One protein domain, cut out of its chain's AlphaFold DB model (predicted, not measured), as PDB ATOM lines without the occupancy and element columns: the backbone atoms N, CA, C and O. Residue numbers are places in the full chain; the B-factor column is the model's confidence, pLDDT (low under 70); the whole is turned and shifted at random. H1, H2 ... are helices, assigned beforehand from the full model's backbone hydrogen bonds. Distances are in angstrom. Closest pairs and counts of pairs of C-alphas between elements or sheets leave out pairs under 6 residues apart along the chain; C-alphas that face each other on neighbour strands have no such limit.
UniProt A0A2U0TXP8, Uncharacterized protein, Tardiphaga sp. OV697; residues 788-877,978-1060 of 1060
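Overview. This is residues 788 to 877 and 978 to 1060 of the 1060 residues of an uncharacterized protein of Tardiphaga sp. OV697 (UniProt A0A2U0TXP8). Helix H3 lies in the middle, with H7 crossing it, the crossed pair H2 and H4 on another side, and short H5 and H6 beyond. H1 meets the last part of H7 to make a V, and its far end leads into a loop whose residues 815 to 821 stick out, as does the tail, residues 1054 to 1060. The printed part has 173 residues with seven named helices, H1 to H7 in that order, and no named strand: all helix. It is compact, with a radius of gyration of the C-alphas of 16.9 A and spans of 55 by 45 by 36 A.

Arrangement. Begin at H1, residues 792 to 814. Its residues 792 to 796 alone touch H2, residues 833 to 847, at a steep tilt of 53 degrees; the closest C-alphas, of Ser 792 and Arg 840, are 6.4 A apart. Its residues 792 to 802 alone touch H7, residues 1029 to 1053, opposite ways at 37 degrees, only just steep; look at the closest C-alphas, of Phe 795 and Ala 1046, 5.1 A apart. H2 and H3, residues 856 to 869, form a helical hairpin and only just touch, with 3 pairs of C-alphas within 8 A, the closest those of Trp 846 and Leu 859 at 7.8 A. H3 touches H7 at a steep tilt of 53 degrees, the closest C-alphas being those of Ala 860 and Ser 1036, 4.9 A apart; of H7, residues 1032 to 1043 alone take part. H4, residues 980 to 993, touches H2 at a steep tilt of 46 degrees, closest at the C-alphas of Val 842 and Ala 984, 4.7 A. H5, residues 1004 to 1007, touches H6, residues 1014 to 1021, closest at the C-alphas of Phe 1006 and Ala 1017, 5.6 A. H1 and H3 are apart. Every O i to N i+4 pair is within hydrogen-bond range in H1, H2, H3, H4, H6 and H7; H5 is too short for such a pair.

Along the chain. Find C-alpha 792 at (63.965, -75.904, -3.212); from there H1 runs 32.6 A to C-alpha 814. H2 spans 20.6 A, H3 19.8 A and H4 19.7 A. H7, 35.8 A, ends at C-alpha 1053, (54.060, -74.705, 3.976).

Size, cuts and confidence. The C-alphas of Arg 998 and Arg 1060, 59.6 A apart, are the two farthest apart. Residues 878 to 977 are not printed; C-alphas 877 and 978 are 7.9 A apart across the cut. The link from H1 to H2 is long. The mean pLDDT of the printed part is 79.9; look for values under 70 at residues 813 to 828 and 1052 to 1060, among others.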
ATOM      1  N   PRO A 788      56.751 -71.515  -7.409       87.88
ATOM      2  CA  PRO A 788      57.524 -72.730  -7.208       87.88
ATOM      3  C   PRO A 788      56.631 -73.965  -7.318       87.88
ATOM      4  O   PRO A 788      55.523 -73.986  -6.773       87.88
ATOM      5  N   LYS A 789      57.106 -74.996  -8.020       91.00
ATOM      6  CA  LYS A 789      56.434 -76.302  -8.134       91.00
ATOM      7  C   LYS A 789      56.862 -77.271  -7.033       91.00
ATOM      8  O   LYS A 789      56.140 -78.224  -6.752       91.00
ATOM      9  N   LEU A 790      58.021 -77.037  -6.419       91.19
ATOM     10  CA  LEU A 790      58.538 -77.774  -5.263       91.19
ATOM     11  C   LEU A 790      59.328 -76.836  -4.343       91.19
ATOM     12  O   LEU A 790      59.832 -75.805  -4.791       91.19
ATOM     13  N   ASP A 791      59.470 -77.194  -3.066       90.94
ATOM     14  CA  ASP A 791      60.318 -76.435  -2.146       90.94
ATOM     15  C   ASP A 791      61.810 -76.750  -2.361       90.94
ATOM     16  O   ASP A 791      62.302 -77.842  -2.058       90.94
ATOM     17  N   SER A 792      62.545 -75.764  -2.880       91.44
ATOM     18  CA  SER A 792      63.965 -75.904  -3.212       91.44
ATOM     19  C   SER A 792      64.841 -76.213  -1.996       91.44
ATOM     20  O   SER A 792      65.784 -76.991  -2.125       91.44
ATOM     21  N   GLU A 793      64.564 -75.642  -0.819       90.56
ATOM     22  CA  GLU A 793      65.414 -75.892   0.354       90.56
ATOM     23  C   GLU A 793      65.172 -77.299   0.917       90.56
ATOM     24  O   GLU A 793      66.138 -78.013   1.181       90.56
ATOM     25  N   THR A 794      63.913 -77.754   0.993       91.62
ATOM     26  CA  THR A 794      63.596 -79.151   1.346       91.62
ATOM     27  C   THR A 794      64.291 -80.138   0.404       91.62
ATOM     28  O   THR A 794      64.904 -81.110   0.859       91.62
ATOM     29  N   PHE A 795      64.277 -79.868  -0.906       94.31
ATOM     30  CA  PHE A 795      64.983 -80.697  -1.880       94.31
ATOM     31  C   PHE A 795      66.494 -80.760  -1.607       94.31
ATOM     32  O   PHE A 795      67.068 -81.851  -1.578       94.31
ATOM     33  N   LEU A 796      67.144 -79.610  -1.399       93.50
ATOM     34  CA  LEU A 796      68.591 -79.534  -1.177       93.50
ATOM     35  C   LEU A 796      69.017 -80.221   0.125       93.50
ATOM     36  O   LEU A 796      70.019 -80.935   0.124       93.50
ATOM     37  N   ILE A 797      68.241 -80.064   1.203       90.62
ATOM     38  CA  ILE A 797      68.478 -80.740   2.489       90.62
ATOM     39  C   ILE A 797      68.401 -82.261   2.312       90.62
ATOM     40  O   ILE A 797      69.296 -82.987   2.755       90.62
ATOM     41  N   CYS A 798      67.360 -82.754   1.631       93.00
ATOM     42  CA  CYS A 798      67.229 -84.180   1.333       93.00
ATOM     43  C   CYS A 798      68.405 -84.687   0.487       93.00
ATOM     44  O   CYS A 798      68.991 -85.732   0.790       93.00
ATOM     45  N   TYR A 799      68.778 -83.942  -0.556       92.38
ATOM     46  CA  TYR A 799      69.857 -84.317  -1.460       92.38
ATOM     47  C   TYR A 799      71.205 -84.399  -0.730       92.38
ATOM     48  O   TYR A 799      71.896 -85.412  -0.844       92.38
ATOM     49  N   GLU A 800      71.568 -83.371   0.043       89.75
ATOM     50  CA  GLU A 800      72.806 -83.329   0.831       89.75
ATOM     51  C   GLU A 800      72.906 -84.533   1.774       89.75
ATOM     52  O   GLU A 800      73.907 -85.255   1.763       89.75
ATOM     53  N   LYS A 801      71.829 -84.805   2.521       88.94
ATOM     54  CA  LYS A 801      71.759 -85.926   3.460       88.94
ATOM     55  C   LYS A 801      71.976 -87.273   2.767       88.94
ATOM     56  O   LYS A 801      72.815 -88.055   3.210       88.94
ATOM     57  N   ARG A 802      71.250 -87.545   1.675       89.69
ATOM     58  CA  ARG A 802      71.347 -88.831   0.958       89.69
ATOM     59  C   ARG A 802      72.714 -89.024   0.298       89.69
ATOM     60  O   ARG A 802      73.227 -90.141   0.267       89.69
ATOM     61  N   VAL A 803      73.329 -87.947  -0.196       83.88
ATOM     62  CA  VAL A 803      74.692 -87.998  -0.748       83.88
ATOM     63  C   VAL A 803      75.722 -88.300   0.341       83.88
ATOM     64  O   VAL A 803      76.605 -89.128   0.113       83.88
ATOM     65  N   ASP A 804      75.613 -87.692   1.525       82.75
ATOM     66  CA  ASP A 804      76.522 -87.990   2.639       82.75
ATOM     67  C   ASP A 804      76.347 -89.421   3.177       82.75
ATOM     68  O   ASP A 804      77.335 -90.090   3.486       82.75
ATOM     69  N   GLU A 805      75.115 -89.929   3.246       84.19
ATOM     70  CA  GLU A 805      74.833 -91.325   3.610       84.19
ATOM     71  C   GLU A 805      75.481 -92.308   2.628       84.19
ATOM     72  O   GLU A 805      76.174 -93.236   3.053       84.19
ATOM     73  N   GLN A 806      75.323 -92.068   1.323       79.50
ATOM     74  CA  GLN A 806      75.959 -92.880   0.289       79.50
ATOM     75  C   GLN A 806      77.489 -92.830   0.401       79.50
ATOM     76  O   GLN A 806      78.143 -93.870   0.383       79.50
ATOM     77  N   ARG A 807      78.064 -91.637   0.598       77.06
ATOM     78  CA  ARG A 807      79.509 -91.464   0.793       77.06
ATOM     79  C   ARG A 807      80.019 -92.253   1.999       77.06
ATOM     80  O   ARG A 807      81.032 -92.936   1.892       77.06
ATOM     81  N   ARG A 808      79.333 -92.180   3.145       76.31
ATOM     82  CA  ARG A 808      79.719 -92.925   4.355       76.31
ATOM     83  C   ARG A 808      79.657 -94.437   4.143       76.31
ATOM     84  O   ARG A 808      80.530 -95.144   4.643       76.31
ATOM     85  N   ALA A 809      78.665 -94.924   3.400       76.38
ATOM     86  CA  ALA A 809      78.579 -96.331   3.026       76.38
ATOM     87  C   ALA A 809      79.753 -96.749   2.120       76.38
ATOM     88  O   ALA A 809      80.388 -97.773   2.381       76.38
ATOM     89  N   ASP A 810      80.096 -95.925   1.126       70.88
ATOM     90  CA  ASP A 810      81.232 -96.157   0.229       70.88
ATOM     91  C   ASP A 810      82.572 -96.138   0.986       70.88
ATOM     92  O   ASP A 810      83.412 -97.014   0.781       70.88
ATOM     93  N   ASP A 811      82.776 -95.178   1.893       69.50
ATOM     94  CA  ASP A 811      83.985 -95.071   2.719       69.50
ATOM     95  C   ASP A 811      84.131 -96.280   3.662       69.50
ATOM     96  O   ASP A 811      85.219 -96.849   3.785       69.50
ATOM     97  N   ALA A 812      83.033 -96.735   4.277       70.31
ATOM     98  CA  ALA A 812      83.015 -97.938   5.112       70.31
ATOM     99  C   ALA A 812      83.257 -99.227   4.305       70.31
ATOM    100  O   ALA A 812      83.863-100.175   4.811       70.31
ATOM    101  N   ALA A 813      82.809 -99.279   3.048       67.44
ATOM    102  CA  ALA A 813      83.112-100.379   2.137       67.44
ATOM    103  C   ALA A 813      84.588-100.359   1.696       67.44
ATOM    104  O   ALA A 813      85.236-101.405   1.662       67.44
ATOM    105  N   ARG A 814      85.154 -99.171   1.432       65.44
ATOM    106  CA  ARG A 814      86.575 -98.978   1.088       65.44
ATOM    107  C   ARG A 814      87.512 -99.334   2.229       65.44
ATOM    108  O   ARG A 814      88.525 -99.976   1.984       65.44
ATOM    109  N   SER A 815      87.184 -98.980   3.473       61.41
ATOM    110  CA  SER A 815      88.033 -99.339   4.619       61.41
ATOM    111  C   SER A 815      88.149-100.857   4.814       61.41
ATOM    112  O   SER A 815      89.061-101.318   5.495       61.41
ATOM    113  N   LYS A 816      87.231-101.638   4.227       57.31
ATOM    114  CA  LYS A 816      87.255-103.107   4.212       57.31
ATOM    115  C   LYS A 816      87.977-103.697   2.991       57.31
ATOM    116  O   LYS A 816      88.348-104.865   3.025       57.31
ATOM    117  N   LEU A 817      88.195-102.916   1.931       51.06
ATOM    118  CA  LEU A 817      88.821-103.331   0.671       51.06
ATOM    119  C   LEU A 817      89.975-102.376   0.334       51.06
ATOM    120  O   LEU A 817      89.774-101.339  -0.293       51.06
ATOM    121  N   ASN A 818      91.200-102.757   0.708       45.03
ATOM    122  CA  ASN A 818      92.437-101.964   0.594       45.03
ATOM    123  C   ASN A 818      92.837-101.466  -0.824       45.03
ATOM    124  O   ASN A 818      93.959-100.994  -0.983       45.03
ATOM    125  N   GLN A 819      92.001-101.553  -1.870       42.12
ATOM    126  CA  GLN A 819      92.415-101.256  -3.255       42.12
ATOM    127  C   GLN A 819      91.338-100.705  -4.218       42.12
ATOM    128  O   GLN A 819      91.452-100.900  -5.428       42.12
ATOM    129  N   VAL A 820      90.318 -99.958  -3.779       35.19
ATOM    130  CA  VAL A 820      89.424 -99.297  -4.761       35.19
ATOM    131  C   VAL A 820      89.898 -97.873  -5.072       35.19
ATOM    132  O   VAL A 820      89.748 -96.959  -4.261       35.19
ATOM    133  N   LYS A 821      90.451 -97.671  -6.280       33.81
ATOM    134  CA  LYS A 821      90.704 -96.338  -6.862       33.81
ATOM    135  C   LYS A 821      89.384 -95.564  -6.952       33.81
ATOM    136  O   LYS A 821      88.452 -95.993  -7.627       33.81
ATOM    137  N   ALA A 822      89.317 -94.416  -6.281       33.66
ATOM    138  CA  ALA A 822      88.133 -93.569  -6.240       33.66
ATOM    139  C   ALA A 822      87.804 -92.979  -7.624       33.66
ATOM    140  O   ALA A 822      88.538 -92.140  -8.144       33.66
ATOM    141  N   VAL A 823      86.658 -93.366  -8.181       35.75
ATOM    142  CA  VAL A 823      85.974 -92.621  -9.241       35.75
ATOM    143  C   VAL A 823      84.969 -91.714  -8.519       35.75
ATOM    144  O   VAL A 823      83.917 -92.166  -8.092       35.75
ATOM    145  N   PHE A 824      85.373 -90.460  -8.287       39.16
ATOM    146  CA  PHE A 824      84.624 -89.367  -7.635       39.16
ATOM    147  C   PHE A 824      84.332 -89.525  -6.129       39.16
ATOM    148  O   PHE A 824      83.304 -90.038  -5.704       39.16
ATOM    149  N   SER A 825      85.244 -89.009  -5.300       35.78
ATOM    150  CA  SER A 825      85.023 -88.812  -3.862       35.78
ATOM    151  C   SER A 825      84.450 -87.414  -3.612       35.78
ATOM    152  O   SER A 825      85.139 -86.412  -3.827       35.78
ATOM    153  N   TYR A 826      83.198 -87.328  -3.160       48.12
ATOM    154  CA  TYR A 826      82.663 -86.108  -2.558       48.12
ATOM    155  C   TYR A 826      83.384 -85.888  -1.225       48.12
ATOM    156  O   TYR A 826      83.019 -86.473  -0.221       48.12
ATOM    157  N   ASN A 827      84.452 -85.090  -1.198       47.97
ATOM    158  CA  ASN A 827      85.256 -84.913   0.021       47.97
ATOM    159  C   ASN A 827      84.582 -84.079   1.136       47.97
ATOM    160  O   ASN A 827      85.192 -83.906   2.189       47.97
ATOM    161  N   SER A 828      83.362 -83.565   0.935       59.97
ATOM    162  CA  SER A 828      82.635 -82.749   1.919       59.97
ATOM    163  C   SER A 828      81.291 -83.393   2.278       59.97
ATOM    164  O   SER A 828      80.612 -83.946   1.416       59.97
ATOM    165  N   SER A 829      80.903 -83.307   3.553       70.38
ATOM    166  CA  SER A 829      79.605 -83.770   4.075       70.38
ATOM    167  C   SER A 829      78.465 -82.765   3.861       70.38
ATOM    168  O   SER A 829      77.369 -82.971   4.369       70.38
ATOM    169  N   TYR A 830      78.742 -81.655   3.174       80.12
ATOM    170  CA  TYR A 830      77.814 -80.555   2.928       80.12
ATOM    171  C   TYR A 830      77.980 -80.007   1.501       80.12
ATOM    172  O   TYR A 830      79.042 -80.170   0.880       80.12
ATOM    173  N   LEU A 831      76.937 -79.352   0.992       85.38
ATOM    174  CA  LEU A 831      76.932 -78.576  -0.245       85.38
ATOM    175  C   LEU A 831      77.448 -77.160   0.027       85.38
ATOM    176  O   LEU A 831      76.992 -76.504   0.960       85.38
ATOM    177  N   THR A 832      78.382 -76.669  -0.790       83.44
ATOM    178  CA  THR A 832      78.792 -75.254  -0.731       83.44
ATOM    179  C   THR A 832      77.685 -74.345  -1.270       83.44
ATOM    180  O   THR A 832      76.817 -74.810  -2.017       83.44
ATOM    181  N   ASN A 833      77.728 -73.044  -0.954       85.62
ATOM    182  CA  ASN A 833      76.758 -72.097  -1.506       85.62
ATOM    183  C   ASN A 833      76.800 -72.079  -3.044       85.62
ATOM    184  O   ASN A 833      75.758 -72.219  -3.676       85.62
ATOM    185  N   TYR A 834      77.994 -72.086  -3.647       84.75
ATOM    186  CA  TYR A 834      78.158 -72.264  -5.097       84.75
ATOM    187  C   TYR A 834      77.396 -73.474  -5.683       84.75
ATOM    188  O   TYR A 834      76.741 -73.363  -6.720       84.75
ATOM    189  N   GLN A 835      77.469 -74.649  -5.040       88.06
ATOM    190  CA  GLN A 835      76.744 -75.842  -5.505       88.06
ATOM    191  C   GLN A 835      75.233 -75.671  -5.345       88.06
ATOM    192  O   GLN A 835      74.475 -75.976  -6.268       88.06
ATOM    193  N   ALA A 836      74.810 -75.183  -4.177       90.81
ATOM    194  CA  ALA A 836      73.410 -74.978  -3.854       90.81
ATOM    195  C   ALA A 836      72.762 -73.972  -4.817       90.81
ATOM    196  O   ALA A 836      71.692 -74.254  -5.345       90.81
ATOM    197  N   ASP A 837      73.431 -72.866  -5.146       89.12
ATOM    198  CA  ASP A 837      72.921 -71.853  -6.078       89.12
ATOM    199  C   ASP A 837      72.807 -72.368  -7.514       89.12
ATOM    200  O   ASP A 837      71.815 -72.092  -8.190       89.12
ATOM    201  N   ASN A 838      73.757 -73.187  -7.971       91.06
ATOM    202  CA  ASN A 838      73.645 -73.864  -9.263       91.06
ATOM    203  C   ASN A 838      72.433 -74.807  -9.314       91.06
ATOM    204  O   ASN A 838      71.713 -74.841 -10.310       91.06
ATOM    205  N   MET A 839      72.178 -75.548  -8.234       94.50
ATOM    206  CA  MET A 839      71.014 -76.432  -8.134       94.50
ATOM    207  C   MET A 839      69.705 -75.633  -8.047       94.50
ATOM    208  O   MET A 839      68.757 -75.951  -8.763       94.50
ATOM    209  N   ARG A 840      69.659 -74.556  -7.246       93.00
ATOM    210  CA  ARG A 840      68.515 -73.627  -7.164       93.00
ATOM    211  C   ARG A 840      68.188 -73.019  -8.520       93.00
ATOM    212  O   ARG A 840      67.015 -72.894  -8.852       93.00
ATOM    213  N   ALA A 841      69.202 -72.667  -9.310       92.12
ATOM    214  CA  ALA A 841      68.996 -72.131 -10.647       92.12
ATOM    215  C   ALA A 841      68.267 -73.135 -11.555       92.12
ATOM    216  O   ALA A 841      67.321 -72.751 -12.236       92.12
ATOM    217  N   VAL A 842      68.628 -74.426 -11.517       94.50
ATOM    218  CA  VAL A 842      67.918 -75.467 -12.287       94.50
ATOM    219  C   VAL A 842      66.471 -75.622 -11.828       94.50
ATOM    220  O   VAL A 842      65.576 -75.673 -12.669       94.50
ATOM    221  N   LEU A 843      66.226 -75.658 -10.516       94.25
ATOM    222  CA  LEU A 843      64.869 -75.767  -9.964       94.25
ATOM    223  C   LEU A 843      64.005 -74.554 -10.333       94.25
ATOM    224  O   LEU A 843      62.858 -74.712 -10.735       94.25
ATOM    225  N   ARG A 844      64.576 -73.350 -10.288       91.06
ATOM    226  CA  ARG A 844      63.869 -72.126 -10.667       91.06
ATOM    227  C   ARG A 844      63.513 -72.097 -12.151       91.06
ATOM    228  O   ARG A 844      62.393 -71.740 -12.494       91.06
ATOM    229  N   GLU A 845      64.437 -72.463 -13.037       90.00
ATOM    230  CA  GLU A 845      64.136 -72.529 -14.475       90.00
ATOM    231  C   GLU A 845      63.122 -73.648 -14.785       90.00
ATOM    232  O   GLU A 845      62.318 -73.527 -15.707       90.00
ATOM    233  N   TRP A 846      63.094 -74.715 -13.980       92.12
ATOM    234  CA  TRP A 846      62.075 -75.762 -14.069       92.12
ATOM    235  C   TRP A 846      60.666 -75.263 -13.706       92.12
ATOM    236  O   TRP A 846      59.666 -75.696 -14.300       92.12
ATOM    237  N   ASP A 847      60.571 -74.327 -12.760       90.56
ATOM    238  CA  ASP A 847      59.309 -73.699 -12.364       90.56
ATOM    239  C   ASP A 847      58.694 -72.853 -13.492       90.56
ATOM    240  O   ASP A 847      57.471 -72.730 -13.554       90.56
ATOM    241  N   GLU A 848      59.501 -72.343 -14.433       87.81
ATOM    242  CA  GLU A 848      59.014 -71.580 -15.596       87.81
ATOM    243  C   GLU A 848      58.341 -72.456 -16.671       87.81
ATOM    244  O   GLU A 848      57.568 -71.943 -17.481       87.81
ATOM    245  N   LEU A 849      58.598 -73.771 -16.693       86.06
ATOM    246  CA  LEU A 849      58.064 -74.676 -17.722       86.06
ATOM    247  C   LEU A 849      56.541 -74.882 -17.605       86.06
ATOM    248  O   LEU A 849      55.968 -74.809 -16.517       86.06
ATOM    249  N   GLY A 850      55.868 -75.238 -18.701       80.69
ATOM    250  CA  GLY A 850      54.447 -75.613 -18.660       80.69
ATOM    251  C   GLY A 850      54.199 -76.933 -17.909       80.69
ATOM    252  O   GLY A 850      55.081 -77.789 -17.824       80.69
ATOM    253  N   ALA A 851      52.980 -77.146 -17.398       70.94
ATOM    254  CA  ALA A 851      52.622 -78.358 -16.639       70.94
ATOM    255  C   ALA A 851      52.834 -79.667 -17.429       70.94
ATOM    256  O   ALA A 851      53.214 -80.689 -16.863       70.94
ATOM    257  N   THR A 852      52.638 -79.636 -18.749       66.75
ATOM    258  CA  THR A 852      52.852 -80.777 -19.657       66.75
ATOM    259  C   THR A 852      54.328 -81.113 -19.875       66.75
ATOM    260  O   THR A 852      54.654 -82.221 -20.309       66.75
ATOM    261  N   GLU A 853      55.227 -80.175 -19.588       70.94
ATOM    262  CA  GLU A 853      56.675 -80.303 -19.774       70.94
ATOM    263  C   GLU A 853      57.397 -80.624 -18.459       70.94
ATOM    264  O   GLU A 853      58.484 -81.197 -18.482       70.94
ATOM    265  N   SER A 854      56.775 -80.331 -17.311       77.19
ATOM    266  CA  SER A 854      57.383 -80.488 -15.989       77.19
ATOM    267  C   SER A 854      57.042 -81.808 -15.279       77.19
ATOM    268  O   SER A 854      56.395 -81.802 -14.232       77.19
ATOM    269  N   ASP A 855      57.507 -82.938 -15.819       88.50
ATOM    270  CA  ASP A 855      57.407 -84.267 -15.183       88.50
ATOM    271  C   ASP A 855      58.498 -84.473 -14.098       88.50
ATOM    272  O   ASP A 855      59.689 -84.357 -14.415       88.50
ATOM    273  N   PRO A 856      58.153 -84.821 -12.840       91.38
ATOM    274  CA  PRO A 856      59.126 -85.077 -11.771       91.38
ATOM    275  C   PRO A 856      60.216 -86.101 -12.122       91.38
ATOM    276  O   PRO A 856      61.364 -85.938 -11.709       91.38
ATOM    277  N   ASN A 857      59.902 -87.130 -12.915       92.81
ATOM    278  CA  ASN A 857      60.875 -88.135 -13.351       92.81
ATOM    279  C   ASN A 857      61.892 -87.556 -14.338       92.81
ATOM    280  O   ASN A 857      63.053 -87.972 -14.350       92.81
ATOM    281  N   MET A 858      61.472 -86.595 -15.166       92.25
ATOM    282  CA  MET A 858      62.380 -85.888 -16.069       92.25
ATOM    283  C   MET A 858      63.313 -84.981 -15.273       92.25
ATOM    284  O   MET A 858      64.522 -85.033 -15.494       92.25
ATOM    285  N   LEU A 859      62.790 -84.218 -14.306       93.69
ATOM    286  CA  LEU A 859      63.632 -83.414 -13.417       93.69
ATOM    287  C   LEU A 859      64.628 -84.288 -12.650       93.69
ATOM    288  O   LEU A 859      65.803 -83.938 -12.567       93.69
ATOM    289  N   ALA A 860      64.180 -85.440 -12.143       94.94
ATOM    290  CA  ALA A 860      65.037 -86.389 -11.447       94.94
ATOM    291  C   ALA A 860      66.208 -86.852 -12.323       94.94
ATOM    292  O   ALA A 860      67.360 -86.779 -11.895       94.94
ATOM    293  N   PHE A 861      65.921 -87.252 -13.566       93.94
ATOM    294  CA  PHE A 861      66.937 -87.667 -14.531       93.94
ATOM    295  C   PHE A 861      67.912 -86.538 -14.885       93.94
ATOM    296  O   PHE A 861      69.125 -86.763 -14.933       93.94
ATOM    297  N   ILE A 862      67.403 -85.324 -15.115       93.69
ATOM    298  CA  ILE A 862      68.223 -84.158 -15.456       93.69
ATOM    299  C   ILE A 862      69.146 -83.817 -14.286       93.69
ATOM    300  O   ILE A 862      70.361 -83.790 -14.455       93.69
ATOM    301  N   MET A 863      68.602 -83.629 -13.084       94.69
ATOM    302  CA  MET A 863      69.384 -83.305 -11.887       94.69
ATOM    303  C   MET A 863      70.412 -84.393 -11.555       94.69
ATOM    304  O   MET A 863      71.533 -84.074 -11.160       94.69
ATOM    305  N   ALA A 864      70.069 -85.670 -11.749       92.12
ATOM    306  CA  ALA A 864      70.992 -86.785 -11.562       92.12
ATOM    307  C   ALA A 864      72.130 -86.790 -12.588       92.12
ATOM    308  O   ALA A 864      73.291 -86.965 -12.213       92.12
ATOM    309  N   SER A 865      71.807 -86.570 -13.863       90.81
ATOM    310  CA  SER A 865      72.794 -86.501 -14.940       90.81
ATOM    311  C   SER A 865      73.730 -85.314 -14.734       90.81
ATOM    312  O   SER A 865      74.942 -85.496 -14.685       90.81
ATOM    313  N   LEU A 866      73.174 -84.123 -14.481       91.62
ATOM    314  CA  LEU A 866      73.950 -82.923 -14.176       91.62
ATOM    315  C   LEU A 866      74.829 -83.124 -12.947       91.62
ATOM    316  O   LEU A 866      76.012 -82.803 -12.995       91.62
ATOM    317  N   SER A 867      74.300 -83.707 -11.869       88.44
ATOM    318  CA  SER A 867      75.084 -84.042 -10.680       88.44
ATOM    319  C   SER A 867      76.312 -84.893 -11.021       88.44
ATOM    320  O   SER A 867      77.408 -84.610 -10.551       88.44
ATOM    321  N   ILE A 868      76.179 -85.903 -11.875       84.56
ATOM    322  CA  ILE A 868      77.311 -86.760 -12.247       84.56
ATOM    323  C   ILE A 868      78.282 -86.023 -13.181       84.56
ATOM    324  O   ILE A 868      79.485 -86.006 -12.919       84.56
ATOM    325  N   ASP A 869      77.765 -85.357 -14.210       83.81
ATOM    326  CA  ASP A 869      78.564 -84.727 -15.269       83.81
ATOM    327  C   ASP A 869      79.349 -83.501 -14.770       83.81
ATOM    328  O   ASP A 869      80.437 -83.188 -15.261       83.81
ATOM    329  N   THR A 870      78.828 -82.831 -13.742       83.19
ATOM    330  CA  THR A 870      79.396 -81.596 -13.178       83.19
ATOM    331  C   THR A 870      80.054 -81.786 -11.808       83.19
ATOM    332  O   THR A 870      80.437 -80.802 -11.171       83.19
ATOM    333  N   LEU A 871      80.207 -83.026 -11.326       80.62
ATOM    334  CA  LEU A 871      80.756 -83.329  -9.992       80.62
ATOM    335  C   LEU A 871      79.945 -82.685  -8.847       80.62
ATOM    336  O   LEU A 871      80.486 -81.964  -8.013       80.62
ATOM    337  N   ALA A 872      78.638 -82.930  -8.833       83.12
ATOM    338  CA  ALA A 872      77.590 -82.264  -8.058       83.12
ATOM    339  C   ALA A 872      77.629 -80.742  -8.183       83.12
ATOM    340  O   ALA A 872      77.748 -80.035  -7.185       83.12
ATOM    341  N   PHE A 873      77.519 -80.232  -9.407       87.69
ATOM    342  CA  PHE A 873      77.420 -78.800  -9.693       87.69
ATOM    343  C   PHE A 873      78.666 -77.997  -9.278       87.69
ATOM    344  O   PHE A 873      78.593 -76.791  -9.044       87.69
ATOM    345  N   ARG A 874      79.833 -78.659  -9.200       80.25
ATOM    346  CA  ARG A 874      81.137 -78.037  -8.893       80.25
ATOM    347  C   ARG A 874      81.898 -77.603 -10.141       80.25
ATOM    348  O   ARG A 874      82.781 -76.756 -10.037       80.25
ATOM    349  N   LYS A 875      81.599 -78.207 -11.292       80.12
ATOM    350  CA  LYS A 875      82.274 -77.984 -12.571       80.12
ATOM    351  C   LYS A 875      81.307 -77.351 -13.567       80.12
ATOM    352  O   LYS A 875      80.253 -77.915 -13.846       80.12
ATOM    353  N   THR A 876      81.689 -76.208 -14.130       83.31
ATOM    354  CA  THR A 876      80.913 -75.517 -15.172       83.31
ATOM    355  C   THR A 876      81.730 -75.201 -16.425       83.31
ATOM    356  O   THR A 876      81.202 -74.583 -17.340       83.31
ATOM    357  N   ALA A 877      82.979 -75.661 -16.530       82.94
ATOM    358  CA  ALA A 877      83.749 -75.674 -17.776       82.94
ATOM    359  C   ALA A 877      84.727 -76.851 -17.815       82.94
ATOM    360  O   ALA A 877      84.937 -77.547 -16.817       82.94
ATOM    361  N   GLY A 978      78.596 -69.132 -18.133       81.12
ATOM    362  CA  GLY A 978      79.129 -69.356 -16.792       81.12
ATOM    363  C   GLY A 978      78.211 -68.900 -15.652       81.12
ATOM    364  O   GLY A 978      78.477 -69.274 -14.509       81.12
ATOM    365  N   ASP A 979      77.170 -68.110 -15.938       84.56
ATOM    366  CA  ASP A 979      76.136 -67.724 -14.972       84.56
ATOM    367  C   ASP A 979      75.228 -68.918 -14.643       84.56
ATOM    368  O   ASP A 979      74.853 -69.689 -15.528       84.56
ATOM    369  N   SER A 980      74.856 -69.078 -13.369       87.62
ATOM    370  CA  SER A 980      74.083 -70.238 -12.910       87.62
ATOM    371  C   SER A 980      72.704 -70.324 -13.568       87.62
ATOM    372  O   SER A 980      72.268 -71.423 -13.918       87.62
ATOM    373  N   ARG A 981      72.039 -69.184 -13.806       86.94
ATOM    374  CA  ARG A 981      70.718 -69.126 -14.442       86.94
ATOM    375  C   ARG A 981      70.812 -69.413 -15.937       86.94
ATOM    376  O   ARG A 981      70.059 -70.243 -16.444       86.94
ATOM    377  N   ALA A 982      71.781 -68.807 -16.626       88.88
ATOM    378  CA  ALA A 982      72.042 -69.110 -18.036       88.88
ATOM    379  C   ALA A 982      72.367 -70.599 -18.239       88.88
ATOM    380  O   ALA A 982      71.771 -71.261 -19.091       88.88
ATOM    381  N   ALA A 983      73.278 -71.147 -17.426       91.44
ATOM    382  CA  ALA A 983      73.674 -72.550 -17.473       91.44
ATOM    383  C   ALA A 983      72.493 -73.495 -17.214       91.44
ATOM    384  O   ALA A 983      72.352 -74.494 -17.920       91.44
ATOM    385  N   ALA A 984      71.637 -73.173 -16.237       92.75
ATOM    386  CA  ALA A 984      70.427 -73.928 -15.927       92.75
ATOM    387  C   ALA A 984      69.456 -73.955 -17.110       92.75
ATOM    388  O   ALA A 984      69.024 -75.030 -17.529       92.75
ATOM    389  N   ARG A 985      69.169 -72.790 -17.697       91.81
ATOM    390  CA  ARG A 985      68.243 -72.671 -18.825       91.81
ATOM    391  C   ARG A 985      68.754 -73.396 -20.068       91.81
ATOM    392  O   ARG A 985      68.000 -74.133 -20.700       91.81
ATOM    393  N   ILE A 986      70.045 -73.251 -20.383       93.25
ATOM    394  CA  ILE A 986      70.699 -73.993 -21.473       93.25
ATOM    395  C   ILE A 986      70.620 -75.500 -21.212       93.25
ATOM    396  O   ILE A 986      70.307 -76.255 -22.127       93.25
ATOM    397  N   ALA A 987      70.870 -75.951 -19.979       93.62
ATOM    398  CA  ALA A 987      70.817 -77.367 -19.629       93.62
ATOM    399  C   ALA A 987      69.402 -77.948 -19.765       93.62
ATOM    400  O   ALA A 987      69.237 -79.000 -20.381       93.62
ATOM    401  N   LEU A 988      68.376 -77.265 -19.252       92.81
ATOM    402  CA  LEU A 988      66.988 -77.696 -19.424       92.81
ATOM    403  C   LEU A 988      66.604 -77.735 -20.904       92.81
ATOM    404  O   LEU A 988      66.115 -78.757 -21.381       92.81
ATOM    405  N   ALA A 989      66.899 -76.670 -21.655       91.38
ATOM    406  CA  ALA A 989      66.624 -76.628 -23.085       91.38
ATOM    407  C   ALA A 989      67.357 -77.739 -23.848       91.38
ATOM    408  O   ALA A 989      66.767 -78.336 -24.748       91.38
ATOM    409  N   TYR A 990      68.600 -78.052 -23.470       91.12
ATOM    410  CA  TYR A 990      69.349 -79.178 -24.014       91.12
ATOM    411  C   TYR A 990      68.584 -80.483 -23.789       91.12
ATOM    412  O   TYR A 990      68.191 -81.116 -24.759       91.12
ATOM    413  N   TYR A 991      68.275 -80.865 -22.546       89.56
ATOM    414  CA  TYR A 991      67.608 -82.146 -22.269       89.56
ATOM    415  C   TYR A 991      66.191 -82.257 -22.857       89.56
ATOM    416  O   TYR A 991      65.790 -83.344 -23.275       89.56
ATOM    417  N   LEU A 992      65.437 -81.155 -22.913       87.44
ATOM    418  CA  LEU A 992      64.071 -81.133 -23.449       87.44
ATOM    419  C   LEU A 992      64.031 -81.195 -24.984       87.44
ATOM    420  O   LEU A 992      63.138 -81.826 -25.558       87.44
ATOM    421  N   ASN A 993      64.997 -80.564 -25.659       85.19
ATOM    422  CA  ASN A 993      65.039 -80.504 -27.122       85.19
ATOM    423  C   ASN A 993      65.931 -81.572 -27.758       85.19
ATOM    424  O   ASN A 993      65.810 -81.827 -28.960       85.19
ATOM    425  N   TRP A 994      66.817 -82.193 -26.981       81.19
ATOM    426  CA  TRP A 994      67.766 -83.174 -27.478       81.19
ATOM    427  C   TRP A 994      67.049 -84.403 -28.060       81.19
ATOM    428  O   TRP A 994      66.146 -84.989 -27.455       81.19
ATOM    429  N   LYS A 995      67.466 -84.781 -29.271       85.31
ATOM    430  CA  LYS A 995      67.019 -85.977 -29.989       85.31
ATOM    431  C   LYS A 995      68.207 -86.900 -30.171       85.31
ATOM    432  O   LYS A 995      69.257 -86.461 -30.639       85.31
ATOM    433  N   SER A 996      68.024 -88.179 -29.856       82.06
ATOM    434  CA  SER A 996      69.075 -89.172 -30.035       82.06
ATOM    435  C   SER A 996      69.493 -89.280 -31.496       82.06
ATOM    436  O   SER A 996      68.652 -89.627 -32.327       82.06
ATOM    437  N   PRO A 997      70.786 -89.107 -31.819       76.25
ATOM    438  CA  PRO A 997      71.287 -89.419 -33.154       76.25
ATOM    439  C   PRO A 997      71.145 -90.909 -33.498       76.25
ATOM    440  O   PRO A 997      71.111 -91.265 -34.669       76.25
ATOM    441  N   ARG A 998      71.066 -91.787 -32.483       79.25
ATOM    442  CA  ARG A 998      70.975 -93.245 -32.655       79.25
ATOM    443  C   ARG A 998      69.541 -93.725 -32.855       79.25
ATOM    444  O   ARG A 998      69.306 -94.592 -33.684       79.25
ATOM    445  N   SER A 999      68.596 -93.203 -32.069       83.75
ATOM    446  CA  SER A 999      67.210 -93.698 -32.050       83.75
ATOM    447  C   SER A 999      66.163 -92.702 -32.552       83.75
ATOM    448  O   SER A 999      65.004 -93.077 -32.693       83.75
ATOM    449  N   GLY A1000      66.516 -91.433 -32.771       85.31
ATOM    450  CA  GLY A1000      65.576 -90.358 -33.116       85.31
ATOM    451  C   GLY A1000      64.638 -89.928 -31.976       85.31
ATOM    452  O   GLY A1000      63.952 -88.912 -32.103       85.31
ATOM    453  N   LYS A1001      64.629 -90.667 -30.860       88.62
ATOM    454  CA  LYS A1001      63.777 -90.436 -29.687       88.62
ATOM    455  C   LYS A1001      64.267 -89.263 -28.833       88.62
ATOM    456  O   LYS A1001      65.471 -88.999 -28.754       88.62
ATOM    457  N   LYS A1002      63.329 -88.585 -28.172       89.56
ATOM    458  CA  LYS A1002      63.554 -87.550 -27.153       89.56
ATOM    459  C   LYS A1002      63.593 -88.160 -25.753       89.56
ATOM    460  O   LYS A1002      63.178 -89.297 -25.547       89.56
ATOM    461  N   LEU A1003      64.017 -87.372 -24.762       88.19
ATOM    462  CA  LEU A1003      64.004 -87.785 -23.355       88.19
ATOM    463  C   LEU A1003      62.612 -88.262 -22.898       88.19
ATOM    464  O   LEU A1003      62.498 -89.311 -22.271       88.19
ATOM    465  N   ALA A1004      61.552 -87.535 -23.262       87.94
ATOM    466  CA  ALA A1004      60.181 -87.876 -22.880       87.94
ATOM    467  C   ALA A1004      59.767 -89.302 -23.295       87.94
ATOM    468  O   ALA A1004      59.048 -89.949 -22.540       87.94
ATOM    469  N   ASP A1005      60.281 -89.821 -24.416       90.31
ATOM    470  CA  ASP A1005      59.939 -91.154 -24.939       90.31
ATOM    471  C   ASP A1005      60.475 -92.304 -24.066       90.31
ATOM    472  O   ASP A1005      60.014 -93.438 -24.180       90.31
ATOM    473  N   PHE A1006      61.459 -92.025 -23.205       89.31
ATOM    474  CA  PHE A1006      62.026 -92.987 -22.251       89.31
ATOM    475  C   PHE A1006      61.498 -92.786 -20.828       89.31
ATOM    476  O   PHE A1006      61.504 -93.716 -20.025       89.31
ATOM    477  N   ILE A1007      61.082 -91.561 -20.500       89.12
ATOM    478  CA  ILE A1007      60.730 -91.172 -19.131       89.12
ATOM    479  C   ILE A1007      59.223 -91.231 -18.884       89.12
ATOM    480  O   ILE A1007      58.817 -91.722 -17.836       89.12
ATOM    481  N   LYS A1008      58.392 -90.793 -19.842       84.69
ATOM    482  CA  LYS A1008      56.921 -90.767 -19.722       84.69
ATOM    483  C   LYS A1008      56.288 -92.134 -20.008       84.69
ATOM    484  O   LYS A1008      55.299 -92.252 -20.726       84.69
ATOM    485  N   LEU A1009      56.901 -93.180 -19.470       82.94
ATOM    486  CA  LEU A1009      56.408 -94.552 -19.486       82.94
ATOM    487  C   LEU A1009      55.785 -94.865 -18.120       82.94
ATOM    488  O   LEU A1009      56.104 -94.210 -17.130       82.94
ATOM    489  N   ALA A1010      54.959 -95.912 -18.029       79.06
ATOM    490  CA  ALA A1010      54.427 -96.375 -16.739       79.06
ATOM    491  C   ALA A1010      55.544 -96.687 -15.718       79.06
ATOM    492  O   ALA A1010      55.365 -96.508 -14.516       79.06
ATOM    493  N   LYS A1011      56.712 -97.117 -16.216       85.44
ATOM    494  CA  LYS A1011      57.969 -97.197 -15.472       85.44
ATOM    495  C   LYS A1011      59.069 -96.498 -16.287       85.44
ATOM    496  O   LYS A1011      59.369 -96.987 -17.377       85.44
ATOM    497  N   PRO A1012      59.665 -95.396 -15.797       89.38
ATOM    498  CA  PRO A1012      60.736 -94.696 -16.501       89.38
ATOM    499  C   PRO A1012      61.945 -95.602 -16.775       89.38
ATOM    500  O   PRO A1012      62.412 -96.305 -15.877       89.38
ATOM    501  N   ASP A1013      62.493 -95.552 -17.991       92.88
ATOM    502  CA  ASP A1013      63.729 -96.257 -18.354       92.88
ATOM    503  C   ASP A1013      64.919 -95.286 -18.386       92.88
ATOM    504  O   ASP A1013      65.362 -94.802 -19.433       92.88
ATOM    505  N   TRP A1014      65.451 -94.979 -17.201       91.50
ATOM    506  CA  TRP A1014      66.592 -94.070 -17.045       91.50
ATOM    507  C   TRP A1014      67.892 -94.606 -17.645       91.50
ATOM    508  O   TRP A1014      68.748 -93.829 -18.072       91.50
ATOM    509  N   VAL A1015      68.039 -95.932 -17.714       90.81
ATOM    510  CA  VAL A1015      69.211 -96.572 -18.318       90.81
ATOM    511  C   VAL A1015      69.196 -96.346 -19.826       90.81
ATOM    512  O   VAL A1015      70.206 -95.908 -20.385       90.81
ATOM    513  N   ALA A1016      68.064 -96.597 -20.490       89.38
ATOM    514  CA  ALA A1016      67.912 -96.315 -21.912       89.38
ATOM    515  C   ALA A1016      68.008 -94.813 -22.203       89.38
ATOM    516  O   ALA A1016      68.686 -94.438 -23.165       89.38
ATOM    517  N   ALA A1017      67.419 -93.963 -21.353       89.50
ATOM    518  CA  ALA A1017      67.535 -92.512 -21.474       89.50
ATOM    519  C   ALA A1017      69.006 -92.068 -21.478       89.50
ATOM    520  O   ALA A1017      69.439 -91.395 -22.414       89.50
ATOM    521  N   ARG A1018      69.819 -92.511 -20.504       88.62
ATOM    522  CA  ARG A1018      71.244 -92.146 -20.444       88.62
ATOM    523  C   ARG A1018      72.051 -92.720 -21.606       88.62
ATOM    524  O   ARG A1018      72.834 -91.987 -22.199       88.62
ATOM    525  N   LYS A1019      71.838 -93.991 -21.977       86.19
ATOM    526  CA  LYS A1019      72.520 -94.628 -23.126       86.19
ATOM    527  C   LYS A1019      72.299 -93.892 -24.442       86.19
ATOM    528  O   LYS A1019      73.143 -93.966 -25.332       86.19
ATOM    529  N   ASN A1020      71.141 -93.253 -24.584       83.69
ATOM    530  CA  ASN A1020      70.829 -92.471 -25.763       83.69
ATOM    531  C   ASN A1020      71.376 -91.047 -25.627       83.69
ATOM    532  O   ASN A1020      71.886 -90.554 -26.624       83.69
ATOM    533  N   ASN A1021      71.300 -90.425 -24.442       79.56
ATOM    534  CA  ASN A1021      71.644 -89.021 -24.178       79.56
ATOM    535  C   ASN A1021      73.138 -88.668 -24.286       79.56
ATOM    536  O   ASN A1021      73.451 -87.526 -24.604       79.56
ATOM    537  N   THR A1022      74.049 -89.616 -24.063       71.38
ATOM    538  CA  THR A1022      75.497 -89.381 -24.188       71.38
ATOM    539  C   THR A1022      76.138 -90.266 -25.256       71.38
ATOM    540  O   THR A1022      75.766 -91.421 -25.465       71.38
ATOM    541  N   ASP A1023      77.126 -89.705 -25.943       58.12
ATOM    542  CA  ASP A1023      77.999 -90.366 -26.907       58.12
ATOM    543  C   ASP A1023      79.235 -91.017 -26.255       58.12
ATOM    544  O   ASP A1023      79.916 -91.806 -26.913       58.12
ATOM    545  N   GLN A1024      79.498 -90.767 -24.966       55.38
ATOM    546  CA  GLN A1024      80.636 -91.336 -24.238       55.38
ATOM    547  C   GLN A1024      80.279 -92.642 -23.507       55.38
ATOM    548  O   GLN A1024      79.468 -92.654 -22.581       55.38
ATOM    549  N   GLU A1025      80.967 -93.737 -23.848       45.72
ATOM    550  CA  GLU A1025      80.839 -95.054 -23.186       45.72
ATOM    551  C   GLU A1025      81.250 -95.052 -21.699       45.72
ATOM    552  O   GLU A1025      80.901 -95.964 -20.954       45.72
ATOM    553  N   ILE A1026      81.972 -94.020 -21.248       48.00
ATOM    554  CA  ILE A1026      82.574 -93.936 -19.908       48.00
ATOM    555  C   ILE A1026      81.531 -93.628 -18.810       48.00
ATOM    556  O   ILE A1026      81.750 -93.952 -17.640       48.00
ATOM    557  N   TYR A1027      80.374 -93.046 -19.145       61.62
ATOM    558  CA  TYR A1027      79.371 -92.665 -18.142       61.62
ATOM    559  C   TYR A1027      78.370 -93.790 -17.870       61.62
ATOM    560  O   TYR A1027      77.378 -93.944 -18.575       61.62
ATOM    561  N   ASN A1028      78.638 -94.540 -16.799       73.69
ATOM    562  CA  ASN A1028      77.876 -95.674 -16.268       73.69
ATOM    563  C   ASN A1028      76.347 -95.400 -16.173       73.69
ATOM    564  O   ASN A1028      75.904 -94.754 -15.220       73.69
ATOM    565  N   PRO A1029      75.511 -95.892 -17.116       86.00
ATOM    566  CA  PRO A1029      74.067 -95.631 -17.114       86.00
ATOM    567  C   PRO A1029      73.329 -96.109 -15.844       86.00
ATOM    568  O   PRO A1029      72.489 -95.357 -15.346       86.00
ATOM    569  N   PRO A1030      73.654 -97.284 -15.256       87.44
ATOM    570  CA  PRO A1030      73.157 -97.678 -13.934       87.44
ATOM    571  C   PRO A1030      73.376 -96.643 -12.825       87.44
ATOM    572  O   PRO A1030      72.501 -96.460 -11.984       87.44
ATOM    573  N   LEU A1031      74.512 -95.937 -12.822       84.94
ATOM    574  CA  LEU A1031      74.798 -94.918 -11.807       84.94
ATOM    575  C   LEU A1031      73.842 -93.724 -11.923       84.94
ATOM    576  O   LEU A1031      73.347 -93.230 -10.911       84.94
ATOM    577  N   VAL A1032      73.565 -93.275 -13.151       88.25
ATOM    578  CA  VAL A1032      72.594 -92.198 -13.408       88.25
ATOM    579  C   VAL A1032      71.190 -92.639 -13.005       88.25
ATOM    580  O   VAL A1032      70.475 -91.858 -12.382       88.25
ATOM    581  N   ALA A1033      70.811 -93.887 -13.291       90.88
ATOM    582  CA  ALA A1033      69.524 -94.435 -12.871       90.88
ATOM    583  C   ALA A1033      69.389 -94.458 -11.336       90.88
ATOM    584  O   ALA A1033      68.453 -93.871 -10.803       90.88
ATOM    585  N   ALA A1034      70.370 -95.008 -10.616       89.69
ATOM    586  CA  ALA A1034      70.361 -95.024  -9.150       89.69
ATOM    587  C   ALA A1034      70.313 -93.605  -8.546       89.69
ATOM    588  O   ALA A1034      69.575 -93.338  -7.595       89.69
ATOM    589  N   ARG A1035      71.062 -92.650  -9.122       90.19
ATOM    590  CA  ARG A1035      71.015 -91.241  -8.700       90.19
ATOM    591  C   ARG A1035      69.653 -90.606  -9.005       90.19
ATOM    592  O   ARG A1035      69.177 -89.828  -8.188       90.19
ATOM    593  N   SER A1036      69.021 -90.941 -10.127       93.94
ATOM    594  CA  SER A1036      67.683 -90.446 -10.484       93.94
ATOM    595  C   SER A1036      66.634 -90.926  -9.478       93.94
ATOM    596  O   SER A1036      65.806 -90.136  -9.044       93.94
ATOM    597  N   GLU A1037      66.737 -92.170  -9.009       94.12
ATOM    598  CA  GLU A1037      65.882 -92.749  -7.959       94.12
ATOM    599  C   GLU A1037      66.010 -91.974  -6.644       94.12
ATOM    600  O   GLU A1037      65.018 -91.552  -6.042       94.12
ATOM    601  N   MET A1038      67.254 -91.711  -6.234       93.50
ATOM    602  CA  MET A1038      67.562 -90.911  -5.052       93.50
ATOM    603  C   MET A1038      66.974 -89.496  -5.158       93.50
ATOM    604  O   MET A1038      66.336 -89.030  -4.212       93.50
ATOM    605  N   VAL A1039      67.189 -88.828  -6.296       95.31
ATOM    606  CA  VAL A1039      66.728 -87.458  -6.560       95.31
ATOM    607  C   VAL A1039      65.203 -87.392  -6.626       95.31
ATOM    608  O   VAL A1039      64.625 -86.477  -6.044       95.31
ATOM    609  N   LEU A1040      64.541 -88.361  -7.264       95.88
ATOM    610  CA  LEU A1040      63.080 -88.437  -7.327       95.88
ATOM    611  C   LEU A1040      62.468 -88.513  -5.926       95.88
ATOM    612  O   LEU A1040      61.497 -87.820  -5.637       95.88
ATOM    613  N   GLY A1041      63.074 -89.295  -5.027       95.31
ATOM    614  CA  GLY A1041      62.653 -89.337  -3.629       95.31
ATOM    615  C   GLY A1041      62.720 -87.968  -2.940       95.31
ATOM    616  O   GLY A1041      61.803 -87.629  -2.200       95.31
ATOM    617  N   CYS A1042      63.752 -87.167  -3.220       95.81
ATOM    618  CA  CYS A1042      63.856 -85.801  -2.701       95.81
ATOM    619  C   CYS A1042      62.878 -84.822  -3.361       95.81
ATOM    620  O   CYS A1042      62.378 -83.926  -2.691       95.81
ATOM    621  N   ILE A1043      62.576 -84.990  -4.653       95.69
ATOM    622  CA  ILE A1043      61.550 -84.191  -5.343       95.69
ATOM    623  C   ILE A1043      60.179 -84.441  -4.710       95.69
ATOM    624  O   ILE A1043      59.468 -83.490  -4.405       95.69
ATOM    625  N   ASN A1044      59.828 -85.703  -4.452       94.62
ATOM    626  CA  ASN A1044      58.553 -86.053  -3.825       94.62
ATOM    627  C   ASN A1044      58.430 -85.464  -2.409       94.62
ATOM    628  O   ASN A1044      57.379 -84.932  -2.055       94.62
ATOM    629  N   GLU A1045      59.509 -85.508  -1.622       93.69
ATOM    630  CA  GLU A1045      59.571 -84.875  -0.298       93.69
ATOM    631  C   GLU A1045      59.398 -83.350  -0.387       93.69
ATOM    632  O   GLU A1045      58.621 -82.769   0.366       93.69
ATOM    633  N   ALA A1046      60.044 -82.705  -1.362       92.75
ATOM    634  CA  ALA A1046      59.940 -81.267  -1.594       92.75
ATOM    635  C   ALA A1046      58.556 -80.811  -2.089       92.75
ATOM    636  O   ALA A1046      58.099 -79.729  -1.719       92.75
ATOM    637  N   ILE A1047      57.869 -81.623  -2.899       91.81
ATOM    638  CA  ILE A1047      56.484 -81.363  -3.323       91.81
ATOM    639  C   ILE A1047      55.539 -81.464  -2.117       91.81
ATOM    640  O   ILE A1047      54.698 -80.588  -1.915       91.81
ATOM    641  N   ALA A1048      55.701 -82.495  -1.281       88.00
ATOM    642  CA  ALA A1048      54.915 -82.647  -0.056       88.00
ATOM    643  C   ALA A1048      55.183 -81.506   0.945       88.00
ATOM    644  O   ALA A1048      54.249 -80.975   1.545       88.00
ATOM    645  N   GLY A1049      56.445 -81.087   1.089       80.19
ATOM    646  CA  GLY A1049      56.843 -79.948   1.919       80.19
ATOM    647  C   GLY A1049      56.190 -78.637   1.478       80.19
ATOM    648  O   GLY A1049      55.667 -77.904   2.317       80.19
ATOM    649  N   LEU A1050      56.127 -78.385   0.167       82.62
ATOM    650  CA  LEU A1050      55.449 -77.215  -0.395       82.62
ATOM    651  C   LEU A1050      53.934 -77.219  -0.121       82.62
ATOM    652  O   LEU A1050      53.351 -76.168   0.118       82.62
ATOM    653  N   ALA A1051      53.286 -78.388  -0.116       73.25
ATOM    654  CA  ALA A1051      51.870 -78.493   0.248       73.25
ATOM    655  C   ALA A1051      51.624 -78.168   1.736       73.25
ATOM    656  O   ALA A1051      50.599 -77.579   2.079       73.25
ATOM    657  N   ASN A1052      52.582 -78.501   2.609       64.69
ATOM    658  CA  ASN A1052      52.498 -78.258   4.051       64.69
ATOM    659  C   ASN A1052      52.841 -76.811   4.451       64.69
ATOM    660  O   ASN A1052      52.307 -76.323   5.444       64.69
ATOM    661  N   SER A1053      53.691 -76.106   3.698       57.19
ATOM    662  CA  SER A1053      54.060 -74.705   3.976       57.19
ATOM    663  C   SER A1053      52.967 -73.687   3.613       57.19
ATOM    664  O   SER A1053      53.034 -72.535   4.037       57.19
ATOM    665  N   VAL A1054      51.942 -74.112   2.866       47.41
ATOM    666  CA  VAL A1054      50.756 -73.307   2.514       47.41
ATOM    667  C   VAL A1054      49.661 -73.392   3.596       47.41
ATOM    668  O   VAL A1054      48.715 -72.605   3.580       47.41
ATOM    669  N   ALA A1055      49.791 -74.285   4.585       31.89
ATOM    670  CA  ALA A1055      48.942 -74.273   5.774       31.89
ATOM    671  C   ALA A1055      49.455 -73.211   6.770       31.89
ATOM    672  O   ALA A1055      50.654 -73.187   7.054       31.89
ATOM    673  N   PRO A1056      48.596 -72.329   7.322       29.31
ATOM    674  CA  PRO A1056      49.034 -71.327   8.283       29.31
ATOM    675  C   PRO A1056      49.556 -72.027   9.540       29.31
ATOM    676  O   PRO A1056      48.794 -72.546  10.356       29.31
ATOM    677  N   VAL A1057      50.878 -72.047   9.698       29.64
ATOM    678  CA  VAL A1057      51.521 -72.431  10.951       29.64
ATOM    679  C   VAL A1057      51.263 -71.294  11.934       29.64
ATOM    680  O   VAL A1057      51.925 -70.260  11.900       29.64
ATOM    681  N   THR A1058      50.269 -71.465  12.803       28.28
ATOM    682  CA  THR A1058      50.145 -70.676  14.033       28.28
ATOM    683  C   THR A1058      51.390 -70.943  14.876       28.28
ATOM    684  O   THR A1058      51.505 -71.990  15.513       28.28
ATOM    685  N   ILE A1059      52.355 -70.028  14.820       28.12
ATOM    686  CA  ILE A1059      53.558 -70.058  15.651       28.12
ATOM    687  C   ILE A1059      53.120 -69.748  17.090       28.12
ATOM    688  O   ILE A1059      52.453 -68.741  17.327       28.12
ATOM    689  N   ARG A1060      53.447 -70.651  18.018       25.20
ATOM    690  CA  ARG A1060      53.298 -70.473  19.468       25.20
ATOM    691  C   ARG A1060      54.611 -70.025  20.078       25.20
ATOM    692  O   ARG A1060      55.646 -70.579  19.644       25.20
TER     693      ARG A1060